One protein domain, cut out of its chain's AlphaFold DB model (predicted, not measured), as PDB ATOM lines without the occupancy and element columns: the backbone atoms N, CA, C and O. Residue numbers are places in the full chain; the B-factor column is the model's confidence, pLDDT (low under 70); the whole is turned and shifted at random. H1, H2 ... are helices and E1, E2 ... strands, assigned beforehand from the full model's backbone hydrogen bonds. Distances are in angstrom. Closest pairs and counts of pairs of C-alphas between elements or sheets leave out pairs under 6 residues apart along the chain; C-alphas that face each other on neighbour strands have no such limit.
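Overview. This is residues 5 to 99 of the 234 residues of an uncharacterized protein of Armatimonadetes bacterium (UniProt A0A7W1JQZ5). A three-stranded antiparallel sheet, E3, E4 and E7, makes one end of the domain together with the small hairpin of E5 and E6, and a second small hairpin, E1 and E2, makes the other end with the short helices H1 and H3. The longest helix, H2, stands between these two ends and only grazes the three-stranded sheet with its residues 33 to 41, while the E5 and E6 hairpin is near E4 and E7, with the C-alphas of Ile 89 and Asn 76 6.6 A apart and those of Ile 89 and Arg 95 6.9 A apart. The printed part has 95 residues, with three named helices and seven named strands in the order H1, E1, E2, H2, H3, E3, E4, E5, E6, E7, and its class is mixed, helices and strands. The sheet's order is E3, E4, E7, antiparallel throughout, and E1 with E2 and E5 with E6 are antiparallel pairs. The whole is compact, with a radius of gyration of the C-alphas of 14.1 A, and the outline is rounded, with spans of 37 by 31 by 22 A.

Along the chain. In the largest sheet, E3 is residues 63 to 67 and 13.5 A long from first to last C-alpha, E4 is residues 71 to 76 and 16.2 A, and E7 is residues 94 to 98 and 13.4 A. E7 ends at C-alpha 98, (2.623, -93.837, -22.293). The short strands E5, residues 82 to 84, and E6, residues 87 to 89, lie between E4 and E7 along the chain. H2, residues 29 to 41, is 18.2 A long and begins at C-alpha 29, (-7.181, -72.600, -28.432). H3 is residues 43 to 46. H1, residues 5 to 9, begins at C-alpha 5, (-22.974, -74.528, -18.045). It is followed by E1, residues 11 to 14, and E2, residues 17 to 20.

Arrangement. E4 is the inner strand of the largest sheet, and E3 and E7 are its edge strands. E3 and E4 form an antiparallel hairpin with 164 degrees between their directions; N 64 and O 75 are 2.8 A apart, within hydrogen-bond range. E4 and E7 are antiparallel at 155 degrees, and N 72 and O 97 are within hydrogen-bond range at 2.8 A. E5 and E6 form a hairpin at 145 degrees, with N 89 and O 82 at 2.8 A, within hydrogen-bond range. The closest C-alphas of E6 and E4 are those of Ile 89 and Asn 76, 6.6 A apart. H2 is on the sheet but only grazes it, with its residues 33 to 41; its closest C-alphas to E3 are those of Ile 40 and Ala 66, 7.7 A apart. H1 and H2 are close but not clearly touching, with the C-alphas of Ala 7 and Leu 35 at 6.0 A. H1 and H3 are also close but not clearly touching, with the C-alphas of Lys 8 and Ile 46 at 5.3 A. E1 and E2 form a hairpin at 145 degrees, and N 12 and O 19 are within hydrogen-bond range at 2.8 A. E1 is apart from E3, E4 and E7. Every O i to N i+4 pair is within hydrogen-bond range in H1 and H2, and H3, with four residues, is too short for such a pair.

Size, cuts and confidence. The two C-alphas farthest apart are those of Gly 15 and Ala 80, at 39.5 A. The printed part has no cut. The link from H3 to E3, residues 47 to 62, is long, the link from E2 to H2 is short, and the other links are tight. The mean pLDDT of the printed part is 77.1; 13 residues are under 70, namely 16 to 17, 23, 26, 53 to 60 and 99.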
ATOM      1  N   ASP A   5     -21.612 -74.343 -17.531       85.44
ATOM      2  CA  ASP A   5     -22.974 -74.528 -18.045       85.44
ATOM      3  C   ASP A   5     -23.024 -74.473 -19.575       85.44
ATOM      4  O   ASP A   5     -23.766 -75.229 -20.203       85.44
ATOM      5  N   ALA A   6     -22.165 -73.657 -20.193       83.38
ATOM      6  CA  ALA A   6     -22.003 -73.626 -21.641       83.38
ATOM      7  C   ALA A   6     -21.400 -74.943 -22.159       83.38
ATOM      8  O   ALA A   6     -21.920 -75.527 -23.104       83.38
ATOM      9  N   ALA A   7     -20.358 -75.461 -21.498       80.62
ATOM     10  CA  ALA A   7     -19.773 -76.760 -21.831       80.62
ATOM     11  C   ALA A   7     -20.793 -77.907 -21.731       80.62
ATOM     12  O   ALA A   7     -20.839 -78.767 -22.608       80.62
ATOM     13  N   LYS A   8     -21.639 -77.899 -20.695       83.44
ATOM     14  CA  LYS A   8     -22.715 -78.880 -20.525       83.44
ATOM     15  C   LYS A   8     -23.781 -78.752 -21.614       83.44
ATOM     16  O   LYS A   8     -24.155 -79.762 -22.206       83.44
ATOM     17  N   ALA A   9     -24.220 -77.532 -21.924       85.31
ATOM     18  CA  ALA A   9     -25.207 -77.269 -22.974       85.31
ATOM     19  C   ALA A   9     -24.706 -77.656 -24.376       85.31
ATOM     20  O   ALA A   9     -25.498 -78.025 -25.239       85.31
ATOM     21  N   TRP A  10     -23.394 -77.599 -24.607       86.12
ATOM     22  CA  TRP A  10     -22.779 -78.017 -25.867       86.12
ATOM     23  C   TRP A  10     -22.423 -79.505 -25.930       86.12
ATOM     24  O   TRP A  10     -21.796 -79.948 -26.897       86.12
ATOM     25  N   SER A  11     -22.779 -80.279 -24.907       84.62
ATOM     26  CA  SER A  11     -22.561 -81.719 -24.899       84.62
ATOM     27  C   SER A  11     -23.744 -82.450 -25.530       84.62
ATOM     28  O   SER A  11     -24.903 -82.099 -25.320       84.62
ATOM     29  N   ASN A  12     -23.457 -83.480 -26.319       83.12
ATOM     30  CA  ASN A  12     -24.474 -84.363 -26.865       83.12
ATOM     31  C   ASN A  12     -23.985 -85.812 -26.851       83.12
ATOM     32  O   ASN A  12     -22.806 -86.095 -27.092       83.12
ATOM     33  N   ARG A  13     -24.895 -86.751 -26.583       79.38
ATOM     34  CA  ARG A  13     -24.585 -88.180 -26.657       79.38
ATOM     35  C   ARG A  13     -24.442 -88.597 -28.113       79.38
ATOM     36  O   ARG A  13     -25.310 -88.330 -28.936       79.38
ATOM     37  N   HIS A  14     -23.363 -89.309 -28.413       71.50
ATOM     38  CA  HIS A  14     -23.132 -89.886 -29.730       71.50
ATOM     39  C   HIS A  14     -22.748 -91.363 -29.587       71.50
ATOM     40  O   HIS A  14     -21.607 -91.719 -29.277       71.50
ATOM     41  N   GLY A  15     -23.727 -92.249 -29.789       75.88
ATOM     42  CA  GLY A  15     -23.574 -93.685 -29.548       75.88
ATOM     43  C   GLY A  15     -23.256 -93.982 -28.079       75.88
ATOM     44  O   GLY A  15     -23.995 -93.585 -27.184       75.88
ATOM     45  N   LYS A  16     -22.139 -94.681 -27.826       67.62
ATOM     46  CA  LYS A  16     -21.645 -94.982 -26.466       67.62
ATOM     47  C   LYS A  16     -20.753 -93.880 -25.873       67.62
ATOM     48  O   LYS A  16     -20.227 -94.077 -24.776       67.62
ATOM     49  N   GLY A  17     -20.530 -92.774 -26.586       67.31
ATOM     50  CA  GLY A  17     -19.637 -91.685 -26.180       67.31
ATOM     51  C   GLY A  17     -20.351 -90.345 -25.997       67.31
ATOM     52  O   GLY A  17     -21.526 -90.196 -26.335       67.31
ATOM     53  N   LEU A  18     -19.606 -89.367 -25.483       77.12
ATOM     54  CA  LEU A  18     -20.032 -87.978 -25.337       77.12
ATOM     55  C   LEU A  18     -19.246 -87.105 -26.322       77.12
ATOM     56  O   LEU A  18     -18.016 -87.162 -26.354       77.12
ATOM     57  N   ALA A  19     -19.950 -86.310 -27.122       79.12
ATOM     58  CA  ALA A  19     -19.367 -85.304 -28.000       79.12
ATOM     59  C   ALA A  19     -19.614 -83.912 -27.409       79.12
ATOM     60  O   ALA A  19     -20.718 -83.617 -26.961       79.12
ATOM     61  N   LEU A  20     -18.595 -83.055 -27.412       80.00
ATOM     62  CA  LEU A  20     -18.693 -81.665 -26.969       80.00
ATOM     63  C   LEU A  20     -18.391 -80.760 -28.156       80.00
ATOM     64  O   LEU A  20     -17.309 -80.836 -28.741       80.00
ATOM     65  N   PHE A  21     -19.351 -79.916 -28.518       78.50
ATOM     66  CA  PHE A  21     -19.229 -79.014 -29.654       78.50
ATOM     67  C   PHE A  21     -18.689 -77.664 -29.185       78.50
ATOM     68  O   PHE A  21     -19.246 -77.033 -28.297       78.50
ATOM     69  N   LEU A  22     -17.597 -77.190 -29.784       79.00
ATOM     70  CA  LEU A  22     -17.098 -75.842 -29.526       79.00
ATOM     71  C   LEU A  22     -17.369 -74.962 -30.751       79.00
ATOM     72  O   LEU A  22     -16.730 -75.177 -31.784       79.00
ATOM     73  N   PRO A  23     -18.259 -73.959 -30.666       68.94
ATOM     74  CA  PRO A  23     -18.419 -72.983 -31.736       68.94
ATOM     75  C   PRO A  23     -17.219 -72.020 -31.728       68.94
ATOM     76  O   PRO A  23     -17.225 -71.001 -31.040       68.94
ATOM     77  N   ALA A  24     -16.153 -72.370 -32.454       72.94
ATOM     78  CA  ALA A  24     -14.862 -71.686 -32.388       72.94
ATOM     79  C   ALA A  24     -14.180 -71.505 -33.755       72.94
ATOM     80  O   ALA A  24     -14.316 -72.331 -34.657       72.94
ATOM     81  N   LYS A  25     -13.383 -70.432 -33.873       72.88
ATOM     82  CA  LYS A  25     -12.423 -70.194 -34.965       72.88
ATOM     83  C   LYS A  25     -11.063 -70.838 -34.627       72.88
ATOM     84  O   LYS A  25     -10.824 -71.221 -33.486       72.88
ATOM     85  N   ARG A  26     -10.161 -70.983 -35.611       59.00
ATOM     86  CA  ARG A  26      -8.853 -71.673 -35.453       59.00
ATOM     87  C   ARG A  26      -7.954 -71.114 -34.331       59.00
ATOM     88  O   ARG A  26      -7.084 -71.829 -33.854       59.00
ATOM     89  N   ASP A  27      -8.165 -69.873 -33.912       71.75
ATOM     90  CA  ASP A  27      -7.430 -69.146 -32.867       71.75
ATOM     91  C   ASP A  27      -8.004 -69.328 -31.442       71.75
ATOM     92  O   ASP A  27      -7.403 -68.896 -30.458       71.75
ATOM     93  N   ALA A  28      -9.119 -70.047 -31.293       77.00
ATOM     94  CA  ALA A  28      -9.840 -70.285 -30.037       77.00
ATOM     95  C   ALA A  28      -9.199 -71.333 -29.095       77.00
ATOM     96  O   ALA A  28      -9.889 -71.993 -28.311       77.00
ATOM     97  N   TRP A  29      -7.877 -71.518 -29.145       70.19
ATOM     98  CA  TRP A  29      -7.181 -72.600 -28.432       70.19
ATOM     99  C   TRP A  29      -7.434 -72.589 -26.914       70.19
ATOM    100  O   TRP A  29      -7.671 -73.630 -26.303       70.19
ATOM    101  N   LYS A  30      -7.493 -71.399 -26.302       73.94
ATOM    102  CA  LYS A  30      -7.797 -71.241 -24.866       73.94
ATOM    103  C   LYS A  30      -9.211 -71.711 -24.501       73.94
ATOM    104  O   LYS A  30      -9.419 -72.265 -23.423       73.94
ATOM    105  N   GLN A  31     -10.190 -71.504 -25.383       76.81
ATOM    106  CA  GLN A  31     -11.568 -71.959 -25.173       76.81
ATOM    107  C   GLN A  31     -11.674 -73.477 -25.353       76.81
ATOM    108  O   GLN A  31     -12.346 -74.136 -24.564       76.81
ATOM    109  N   PHE A  32     -10.934 -74.035 -26.315       75.38
ATOM    110  CA  PHE A  32     -10.810 -75.480 -26.504       75.38
ATOM    111  C   PHE A  32     -10.222 -76.185 -25.278       75.38
ATOM    112  O   PHE A  32     -10.825 -77.133 -24.776       75.38
ATOM    113  N   ILE A  33      -9.106 -75.685 -24.736       73.06
ATOM    114  CA  ILE A  33      -8.517 -76.224 -23.500       73.06
ATOM    115  C   ILE A  33      -9.524 -76.150 -22.345       73.06
ATOM    116  O   ILE A  33      -9.698 -77.119 -21.607       73.06
ATOM    117  N   SER A  34     -10.222 -75.020 -22.201       78.06
ATOM    118  CA  SER A  34     -11.243 -74.841 -21.162       78.06
ATOM    119  C   SER A  34     -12.383 -75.859 -21.275       78.06
ATOM    120  O   SER A  34     -12.827 -76.386 -20.258       78.06
ATOM    121  N   LEU A  35     -12.841 -76.168 -22.492       79.25
ATOM    122  CA  LEU A  35     -13.882 -77.168 -22.732       79.25
ATOM    123  C   LEU A  35     -13.384 -78.589 -22.431       79.25
ATOM    124  O   LEU A  35     -14.058 -79.347 -21.734       79.25
ATOM    125  N   ALA A  36     -12.177 -78.930 -22.892       74.62
ATOM    126  CA  ALA A  36     -11.547 -80.220 -22.612       74.62
ATOM    127  C   ALA A  36     -11.369 -80.454 -21.101       74.62
ATOM    128  O   ALA A  36     -11.566 -81.563 -20.614       74.62
ATOM    129  N   ARG A  37     -11.068 -79.403 -20.330       73.12
ATOM    130  CA  ARG A  37     -10.972 -79.477 -18.863       73.12
ATOM    131  C   ARG A  37     -12.286 -79.838 -18.194       73.12
ATOM    132  O   ARG A  37     -12.285 -80.696 -17.316       73.12
ATOM    133  N   HIS A  38     -13.393 -79.220 -18.603       77.69
ATOM    134  CA  HIS A  38     -14.714 -79.588 -18.082       77.69
ATOM    135  C   HIS A  38     -15.042 -81.045 -18.418       77.69
ATOM    136  O   HIS A  38     -15.506 -81.778 -17.551       77.69
ATOM    137  N   ALA A  39     -14.695 -81.491 -19.628       73.62
ATOM    138  CA  ALA A  39     -14.882 -82.871 -20.072       73.62
ATOM    139  C   ALA A  39     -14.045 -83.902 -19.301       73.62
ATOM    140  O   ALA A  39     -14.446 -85.054 -19.200       73.62
ATOM    141  N   ILE A  40     -12.870 -83.521 -18.795       71.31
ATOM    142  CA  ILE A  40     -11.959 -84.428 -18.079       71.31
ATOM    143  C   ILE A  40     -12.252 -84.427 -16.573       71.31
ATOM    144  O   ILE A  40     -12.250 -85.486 -15.948       71.31
ATOM    145  N   TYR A  41     -12.504 -83.254 -15.981       73.56
ATOM    146  CA  TYR A  41     -12.589 -83.077 -14.524       73.56
ATOM    147  C   TYR A  41     -14.001 -82.990 -13.959       73.56
ATOM    148  O   TYR A  41     -14.157 -82.979 -12.741       73.56
ATOM    149  N   ARG A  42     -15.008 -82.836 -14.817       79.12
ATOM    150  CA  ARG A  42     -16.412 -82.682 -14.424       79.12
ATOM    151  C   ARG A  42     -17.333 -83.486 -15.342       79.12
ATOM    152  O   ARG A  42     -18.490 -83.117 -15.531       79.12
ATOM    153  N   LEU A  43     -16.819 -84.563 -15.935       80.69
ATOM    154  CA  LEU A  43     -17.580 -85.452 -16.805       80.69
ATOM    155  C   LEU A  43     -18.813 -86.009 -16.097       80.69
ATOM    156  O   LEU A  43     -19.877 -86.049 -16.703       80.69
ATOM    157  N   SER A  44     -18.683 -86.371 -14.820       83.81
ATOM    158  CA  SER A  44     -19.781 -86.872 -13.986       83.81
ATOM    159  C   SER A  44     -20.923 -85.859 -13.835       83.81
ATOM    160  O   SER A  44     -22.084 -86.237 -13.700       83.81
ATOM    161  N   LEU A  45     -20.604 -84.561 -13.902       83.62
ATOM    162  CA  LEU A  45     -21.557 -83.455 -13.796       83.62
ATOM    163  C   LEU A  45     -22.168 -83.060 -15.153       83.62
ATOM    164  O   LEU A  45     -23.220 -82.408 -15.196       83.62
ATOM    165  N   ILE A  46     -21.509 -83.428 -16.257       83.38
ATOM    166  CA  ILE A  46     -21.996 -83.238 -17.629       83.38
ATOM    167  C   ILE A  46     -22.894 -84.414 -18.037       83.38
ATOM    168  O   ILE A  46     -23.984 -84.190 -18.559       83.38
ATOM    169  N   GLU A  47     -22.470 -85.649 -17.759       81.25
ATOM    170  CA  GLU A  47     -23.181 -86.884 -18.086       81.25
ATOM    171  C   GLU A  47     -23.294 -87.794 -16.852       81.25
ATOM    172  O   GLU A  47     -22.309 -88.366 -16.377       81.25
ATOM    173  N   GLU A  48     -24.523 -87.978 -16.369       81.19
ATOM    174  CA  GLU A  48     -24.818 -88.843 -15.225       81.19
ATOM    175  C   GLU A  48     -24.388 -90.300 -15.492       81.19
ATOM    176  O   GLU A  48     -24.598 -90.850 -16.579       81.19
ATOM    177  N   GLY A  49     -23.760 -90.933 -14.494       79.31
ATOM    178  CA  GLY A  49     -23.246 -92.306 -14.584       79.31
ATOM    179  C   GLY A  49     -21.833 -92.440 -15.168       79.31
ATOM    180  O   GLY A  49     -21.319 -93.555 -15.271       79.31
ATOM    181  N   ARG A  50     -21.169 -91.334 -15.529       79.81
ATOM    182  CA  ARG A  50     -19.739 -91.320 -15.882       79.81
ATOM    183  C   ARG A  50     -18.874 -90.943 -14.686       79.81
ATOM    184  O   ARG A  50     -19.276 -90.158 -13.837       79.81
ATOM    185  N   ALA A  51     -17.662 -91.489 -14.646       76.25
ATOM    186  CA  ALA A  51     -16.655 -91.110 -13.664       76.25
ATOM    187  C   ALA A  51     -15.755 -90.002 -14.222       76.25
ATOM    188  O   ALA A  51     -15.344 -90.063 -15.383       76.25
ATOM    189  N   ASP A  52     -15.415 -89.029 -13.379       73.00
ATOM    190  CA  ASP A  52     -14.370 -88.055 -13.685       73.00
ATOM    191  C   ASP A  52     -13.010 -88.744 -13.806       73.00
ATOM    192  O   ASP A  52     -12.755 -89.789 -13.190       73.00
ATOM    193  N   ALA A  53     -12.104 -88.159 -14.591       64.75
ATOM    194  CA  ALA A  53     -10.742 -88.659 -14.643       64.75
ATOM    195  C   ALA A  53     -10.093 -88.532 -13.256       64.75
ATOM    196  O   ALA A  53     -10.112 -87.462 -12.642       64.75
ATOM    197  N   LYS A  54      -9.473 -89.615 -12.769       64.44
ATOM    198  CA  LYS A  54      -8.681 -89.568 -11.536       64.44
ATOM    199  C   LYS A  54      -7.499 -88.618 -11.746       64.44
ATOM    200  O   LYS A  54      -6.633 -88.873 -12.589       64.44
ATOM    201  N   LEU A  55      -7.500 -87.525 -10.990       62.09
ATOM    202  CA  LEU A  55      -6.394 -86.577 -10.915       62.09
ATOM    203  C   LEU A  55      -5.178 -87.276 -10.301       62.09
ATOM    204  O   LEU A  55      -5.300 -87.915  -9.258       62.09
ATOM    205  N   PHE A  56      -4.027 -87.174 -10.966       61.19
ATOM    206  CA  PHE A  56      -2.753 -87.655 -10.421       61.19
ATOM    207  C   PHE A  56      -1.972 -86.569  -9.678       61.19
ATOM    208  O   PHE A  56      -1.097 -86.916  -8.895       61.19
ATOM    209  N   ASP A  57      -2.258 -85.294  -9.947       59.06
ATOM    210  CA  ASP A  57      -1.509 -84.155  -9.414       59.06
ATOM    211  C   ASP A  57      -2.429 -82.932  -9.249       59.06
ATOM    212  O   ASP A  57      -3.409 -82.778  -9.993       59.06
ATOM    213  N   ASP A  58      -2.155 -82.115  -8.232       53.97
ATOM    214  CA  ASP A  58      -3.108 -81.237  -7.556       53.97
ATOM    215  C   ASP A  58      -2.893 -79.738  -7.806       53.97
ATOM    216  O   ASP A  58      -2.835 -78.950  -6.879       53.97
ATOM    217  N   LYS A  59      -2.957 -79.288  -9.065       59.59
ATOM    218  CA  LYS A  59      -3.303 -77.894  -9.454       59.59
ATOM    219  C   LYS A  59      -2.365 -76.755  -8.992       59.59
ATOM    220  O   LYS A  59      -2.465 -75.673  -9.568       59.59
ATOM    221  N   ASN A  60      -1.487 -76.946  -8.009       64.44
ATOM    222  CA  ASN A  60      -0.763 -75.868  -7.325       64.44
ATOM    223  C   ASN A  60       0.372 -75.270  -8.165       64.44
ATOM    224  O   ASN A  60       0.746 -74.117  -7.971       64.44
ATOM    225  N   ASP A  61       0.893 -76.030  -9.120       74.50
ATOM    226  CA  ASP A  61       2.005 -75.640  -9.985       74.50
ATOM    227  C   ASP A  61       1.562 -75.260 -11.409       74.50
ATOM    228  O   ASP A  61       2.401 -74.982 -12.261       74.50
ATOM    229  N   GLY A  62       0.255 -75.260 -11.698       77.94
ATOM    230  CA  GLY A  62      -0.270 -75.030 -13.045       77.94
ATOM    231  C   GLY A  62      -0.038 -76.192 -14.021       77.94
ATOM    232  O   GLY A  62      -0.263 -76.020 -15.219       77.94
ATOM    233  N   VAL A  63       0.373 -77.375 -13.554       81.06
ATOM    234  CA  VAL A  63       0.520 -78.591 -14.362       81.06
ATOM    235  C   VAL A  63      -0.603 -79.566 -14.028       81.06
ATOM    236  O   VAL A  63      -0.853 -79.942 -12.890       81.06
ATOM    237  N   PHE A  64      -1.320 -79.991 -15.055       79.19
ATOM    238  CA  PHE A  64      -2.534 -80.774 -14.926       79.19
ATOM    239  C   PHE A  64      -2.297 -82.176 -15.472       79.19
ATOM    240  O   PHE A  64      -2.024 -82.336 -16.663       79.19
ATOM    241  N   MET A  65      -2.425 -83.195 -14.621       81.00
ATOM    242  CA  MET A  65      -2.209 -84.594 -14.999       81.00
ATOM    243  C   MET A  65      -3.489 -85.416 -14.852       81.00
ATOM    244  O   MET A  65      -4.111 -85.441 -13.790       81.00
ATOM    245  N   ALA A  66      -3.871 -86.121 -15.916       77.31
ATOM    246  CA  ALA A  66      -5.028 -87.010 -15.934       77.31
ATOM    247  C   ALA A  66      -4.611 -88.442 -16.282       77.31
ATOM    248  O   ALA A  66      -3.911 -88.678 -17.274       77.31
ATOM    249  N   ASN A  67      -5.065 -89.406 -15.477       74.19
ATOM    250  CA  ASN A  67      -4.897 -90.824 -15.768       74.19
ATOM    251  C   ASN A  67      -5.841 -91.257 -16.901       74.19
ATOM    252  O   ASN A  67      -7.057 -91.152 -16.761       74.19
ATOM    253  N   LEU A  68      -5.290 -91.798 -17.988       72.56
ATOM    254  CA  LEU A  68      -6.032 -92.369 -19.116       72.56
ATOM    255  C   LEU A  68      -5.836 -93.898 -19.220       72.56
ATOM    256  O   LEU A  68      -5.899 -94.471 -20.310       72.56
ATOM    257  N   GLY A  69      -5.543 -94.572 -18.104       71.25
ATOM    258  CA  GLY A  69      -5.215 -95.997 -18.046       71.25
ATOM    259  C   GLY A  69      -3.719 -96.228 -18.249       71.25
ATOM    260  O   GLY A  69      -2.923 -95.881 -17.390       71.25
ATOM    261  N   ARG A  70      -3.316 -96.792 -19.397       71.69
ATOM    262  CA  ARG A  70      -1.892 -97.000 -19.764       71.69
ATOM    263  C   ARG A  70      -1.192 -95.738 -20.270       71.69
ATOM    264  O   ARG A  70      -0.100 -95.796 -20.819       71.69
ATOM    265  N   ARG A  71      -1.846 -94.588 -20.159       74.62
ATOM    266  CA  ARG A  71      -1.336 -93.297 -20.615       74.62
ATOM    267  C   ARG A  71      -1.664 -92.239 -19.578       74.62
ATOM    268  O   ARG A  71      -2.664 -92.350 -18.873       74.62
ATOM    269  N   ILE A  72      -0.858 -91.193 -19.535       80.19
ATOM    270  CA  ILE A  72      -1.122 -89.982 -18.770       80.19
ATOM    271  C   ILE A  72      -1.190 -88.816 -19.748       80.19
ATOM    272  O   ILE A  72      -0.291 -88.640 -20.567       80.19
ATOM    273  N   ALA A  73      -2.246 -88.013 -19.657       82.19
ATOM    274  CA  ALA A  73      -2.276 -86.700 -20.288       82.19
ATOM    275  C   ALA A  73      -1.715 -85.661 -19.316       82.19
ATOM    276  O   ALA A  73      -2.106 -85.642 -18.151       82.19
ATOM    277  N   ILE A  74      -0.811 -84.814 -19.799       85.38
ATOM    278  CA  ILE A  74      -0.168 -83.746 -19.041       85.38
ATOM    279  C   ILE A  74      -0.366 -82.435 -19.799       85.38
ATOM    280  O   ILE A  74       0.093 -82.301 -20.933       85.38
ATOM    281  N   LEU A  75      -1.050 -81.478 -19.184       83.62
ATOM    282  CA  LEU A  75      -1.243 -80.123 -19.694       83.62
ATOM    283  C   LEU A  75      -0.461 -79.151 -18.808       83.62
ATOM    284  O   LEU A  75      -0.721 -79.076 -17.613       83.62
ATOM    285  N   ASN A  76       0.464 -78.395 -19.389       86.44
ATOM    286  CA  ASN A  76       1.254 -77.407 -18.657       86.44
ATOM    287  C   ASN A  76       0.720 -75.984 -18.893       86.44
ATOM    288  O   ASN A  76       0.787 -75.478 -20.008       86.44
ATOM    289  N   GLU A  77       0.239 -75.329 -17.841       84.94
ATOM    290  CA  GLU A  77      -0.139 -73.908 -17.806       84.94
ATOM    291  C   GLU A  77       0.654 -73.098 -16.764       84.94
ATOM    292  O   GLU A  77       0.290 -71.968 -16.451       84.94
ATOM    293  N   SER A  78       1.759 -73.637 -16.246       84.06
ATOM    294  CA  SER A  78       2.576 -73.025 -15.185       84.06
ATOM    295  C   SER A  78       3.259 -71.700 -15.567       84.06
ATOM    296  O   SER A  78       3.932 -71.085 -14.746       84.06
ATOM    297  N   GLY A  79       3.148 -71.255 -16.824       83.25
ATOM    298  CA  GLY A  79       3.881 -70.097 -17.341       83.25
ATOM    299  C   GLY A  79       5.323 -70.412 -17.758       83.25
ATOM    300  O   GLY A  79       5.924 -69.624 -18.487       83.25
ATOM    301  N   ALA A  80       5.854 -71.580 -17.382       86.06
ATOM    302  CA  ALA A  80       7.210 -72.030 -17.678       86.06
ATOM    303  C   ALA A  80       7.217 -73.429 -18.313       86.06
ATOM    304  O   ALA A  80       6.205 -74.123 -18.346       86.06
ATOM    305  N   GLN A  81       8.358 -73.854 -18.853       89.44
ATOM    306  CA  GLN A  81       8.569 -75.256 -19.218       89.44
ATOM    307  C   GLN A  81       8.725 -76.093 -17.945       89.44
ATOM    308  O   GLN A  81       9.406 -75.672 -17.014       89.44
ATOM    309  N   VAL A  82       8.139 -77.289 -17.928       87.00
ATOM    310  CA  VAL A  82       8.239 -78.219 -16.793       87.00
ATOM    311  C   VAL A  82       8.742 -79.579 -17.247       87.00
ATOM    312  O   VAL A  82       8.520 -79.984 -18.390       87.00
ATOM    313  N   GLU A  83       9.379 -80.309 -16.337       85.75
ATOM    314  CA  GLU A  83       9.701 -81.720 -16.528       85.75
ATOM    315  C   GLU A  83       8.790 -82.592 -15.668       85.75
ATOM    316  O   GLU A  83       8.678 -82.418 -14.450       85.75
ATOM    317  N   ARG A  84       8.103 -83.540 -16.307       79.00
ATOM    318  CA  ARG A  84       7.273 -84.545 -15.633       79.00
ATOM    319  C   ARG A  84       7.501 -85.885 -16.308       79.00
ATOM    320  O   ARG A  84       7.454 -85.966 -17.530       79.00
ATOM    321  N   ARG A  85       7.719 -86.944 -15.520       72.19
ATOM    322  CA  ARG A  85       7.912 -88.318 -16.035       72.19
ATOM    323  C   ARG A  85       9.004 -88.399 -17.121       72.19
ATOM    324  O   ARG A  85       8.805 -89.042 -18.146       72.19
ATOM    325  N   SER A  86      10.122 -87.698 -16.911       74.19
ATOM    326  CA  SER A  86      11.249 -87.618 -17.862       74.19
ATOM    327  C   SER A  86      10.884 -87.047 -19.239       74.19
ATOM    328  O   SER A  86      11.578 -87.288 -20.222       74.19
ATOM    329  N   GLN A  87       9.777 -86.307 -19.327       76.75
ATOM    330  CA  GLN A  87       9.355 -85.593 -20.522       76.75
ATOM    331  C   GLN A  87       9.408 -84.096 -20.254       76.75
ATOM    332  O   GLN A  87       8.879 -83.606 -19.253       76.75
ATOM    333  N   THR A  88      10.012 -83.374 -21.188       87.31
ATOM    334  CA  THR A  88       9.993 -81.918 -21.224       87.31
ATOM    335  C   THR A  88       8.673 -81.434 -21.822       87.31
ATOM    336  O   THR A  88       8.301 -81.796 -22.943       87.31
ATOM    337  N   ILE A  89       7.947 -80.604 -21.076       86.56
ATOM    338  CA  ILE A  89       6.601 -80.147 -21.425       86.56
ATOM    339  C   ILE A  89       6.611 -78.617 -21.493       86.56
ATOM    340  O   ILE A  89       6.640 -77.958 -20.452       86.56
ATOM    341  N   PRO A  90       6.592 -78.026 -22.701       88.50
ATOM    342  CA  PRO A  90       6.555 -76.575 -22.862       88.50
ATOM    343  C   PRO A  90       5.306 -75.940 -22.238       88.50
ATOM    344  O   PRO A  90       4.276 -76.599 -22.084       88.50
ATOM    345  N   ASN A  91       5.381 -74.646 -21.925       89.25
ATOM    346  CA  ASN A  91       4.219 -73.871 -21.489       89.25
ATOM    347  C   ASN A  91       3.109 -73.897 -22.561       89.25
ATOM    348  O   ASN A  91       3.379 -73.745 -23.753       89.25
ATOM    349  N   GLY A  92       1.862 -74.103 -22.139       81.38
ATOM    350  CA  GLY A  92       0.677 -74.201 -22.990       81.38
ATOM    351  C   GLY A  92       0.555 -75.519 -23.761       81.38
ATOM    352  O   GLY A  92      -0.371 -75.667 -24.562       81.38
ATOM    353  N   ALA A  93       1.473 -76.471 -23.557       79.62
ATOM    354  CA  ALA A  93       1.482 -77.732 -24.282       79.62
ATOM    355  C   ALA A  93       0.672 -78.822 -23.567       79.62
ATOM    356  O   ALA A  93       0.738 -78.989 -22.348       79.62
ATOM    357  N   LEU A  94      -0.025 -79.620 -24.377       81.75
ATOM    358  CA  LEU A  94      -0.576 -80.914 -23.992       81.75
ATOM    359  C   LEU A  94       0.371 -82.019 -24.481       81.75
ATOM    360  O   LEU A  94       0.765 -82.052 -25.652       81.75
ATOM    361  N   ARG A  95       0.723 -82.945 -23.592       81.12
ATOM    362  CA  ARG A  95       1.494 -84.155 -23.894       81.12
ATOM    363  C   ARG A  95       0.735 -85.381 -23.414       81.12
ATOM    364  O   ARG A  95       0.142 -85.365 -22.342       81.12
ATOM    365  N   ILE A  96       0.765 -86.447 -24.204       80.12
ATOM    366  CA  ILE A  96       0.251 -87.757 -23.802       80.12
ATOM    367  C   ILE A  96       1.455 -88.680 -23.686       80.12
ATOM    368  O   ILE A  96       2.141 -88.928 -24.673       80.12
ATOM    369  N   VAL A  97       1.710 -89.161 -22.476       76.94
ATOM    370  CA  VAL A  97       2.839 -90.032 -22.150       76.94
ATOM    371  C   VAL A  97       2.307 -91.443 -21.945       76.94
ATOM    372  O   VAL A  97       1.327 -91.631 -21.224       76.94
ATOM    373  N   SER A  98       2.922 -92.434 -22.588       75.94
ATOM    374  CA  SER A  98       2.623 -93.837 -22.293       75.94
ATOM    375  C   SER A  98       3.232 -94.226 -20.948       75.94
ATOM    376  O   SER A  98       4.356 -93.838 -20.650       75.94
ATOM    377  N   LEU A  99       2.482 -94.966 -20.135       67.69
ATOM    378  CA  LEU A  99       2.988 -95.599 -18.916       67.69
ATOM    379  C   LEU A  99       3.683 -96.930 -19.200       67.69
ATOM    380  O   LEU A  99       4.410 -97.430 -18.347       67.69
TER     381      LEU A  99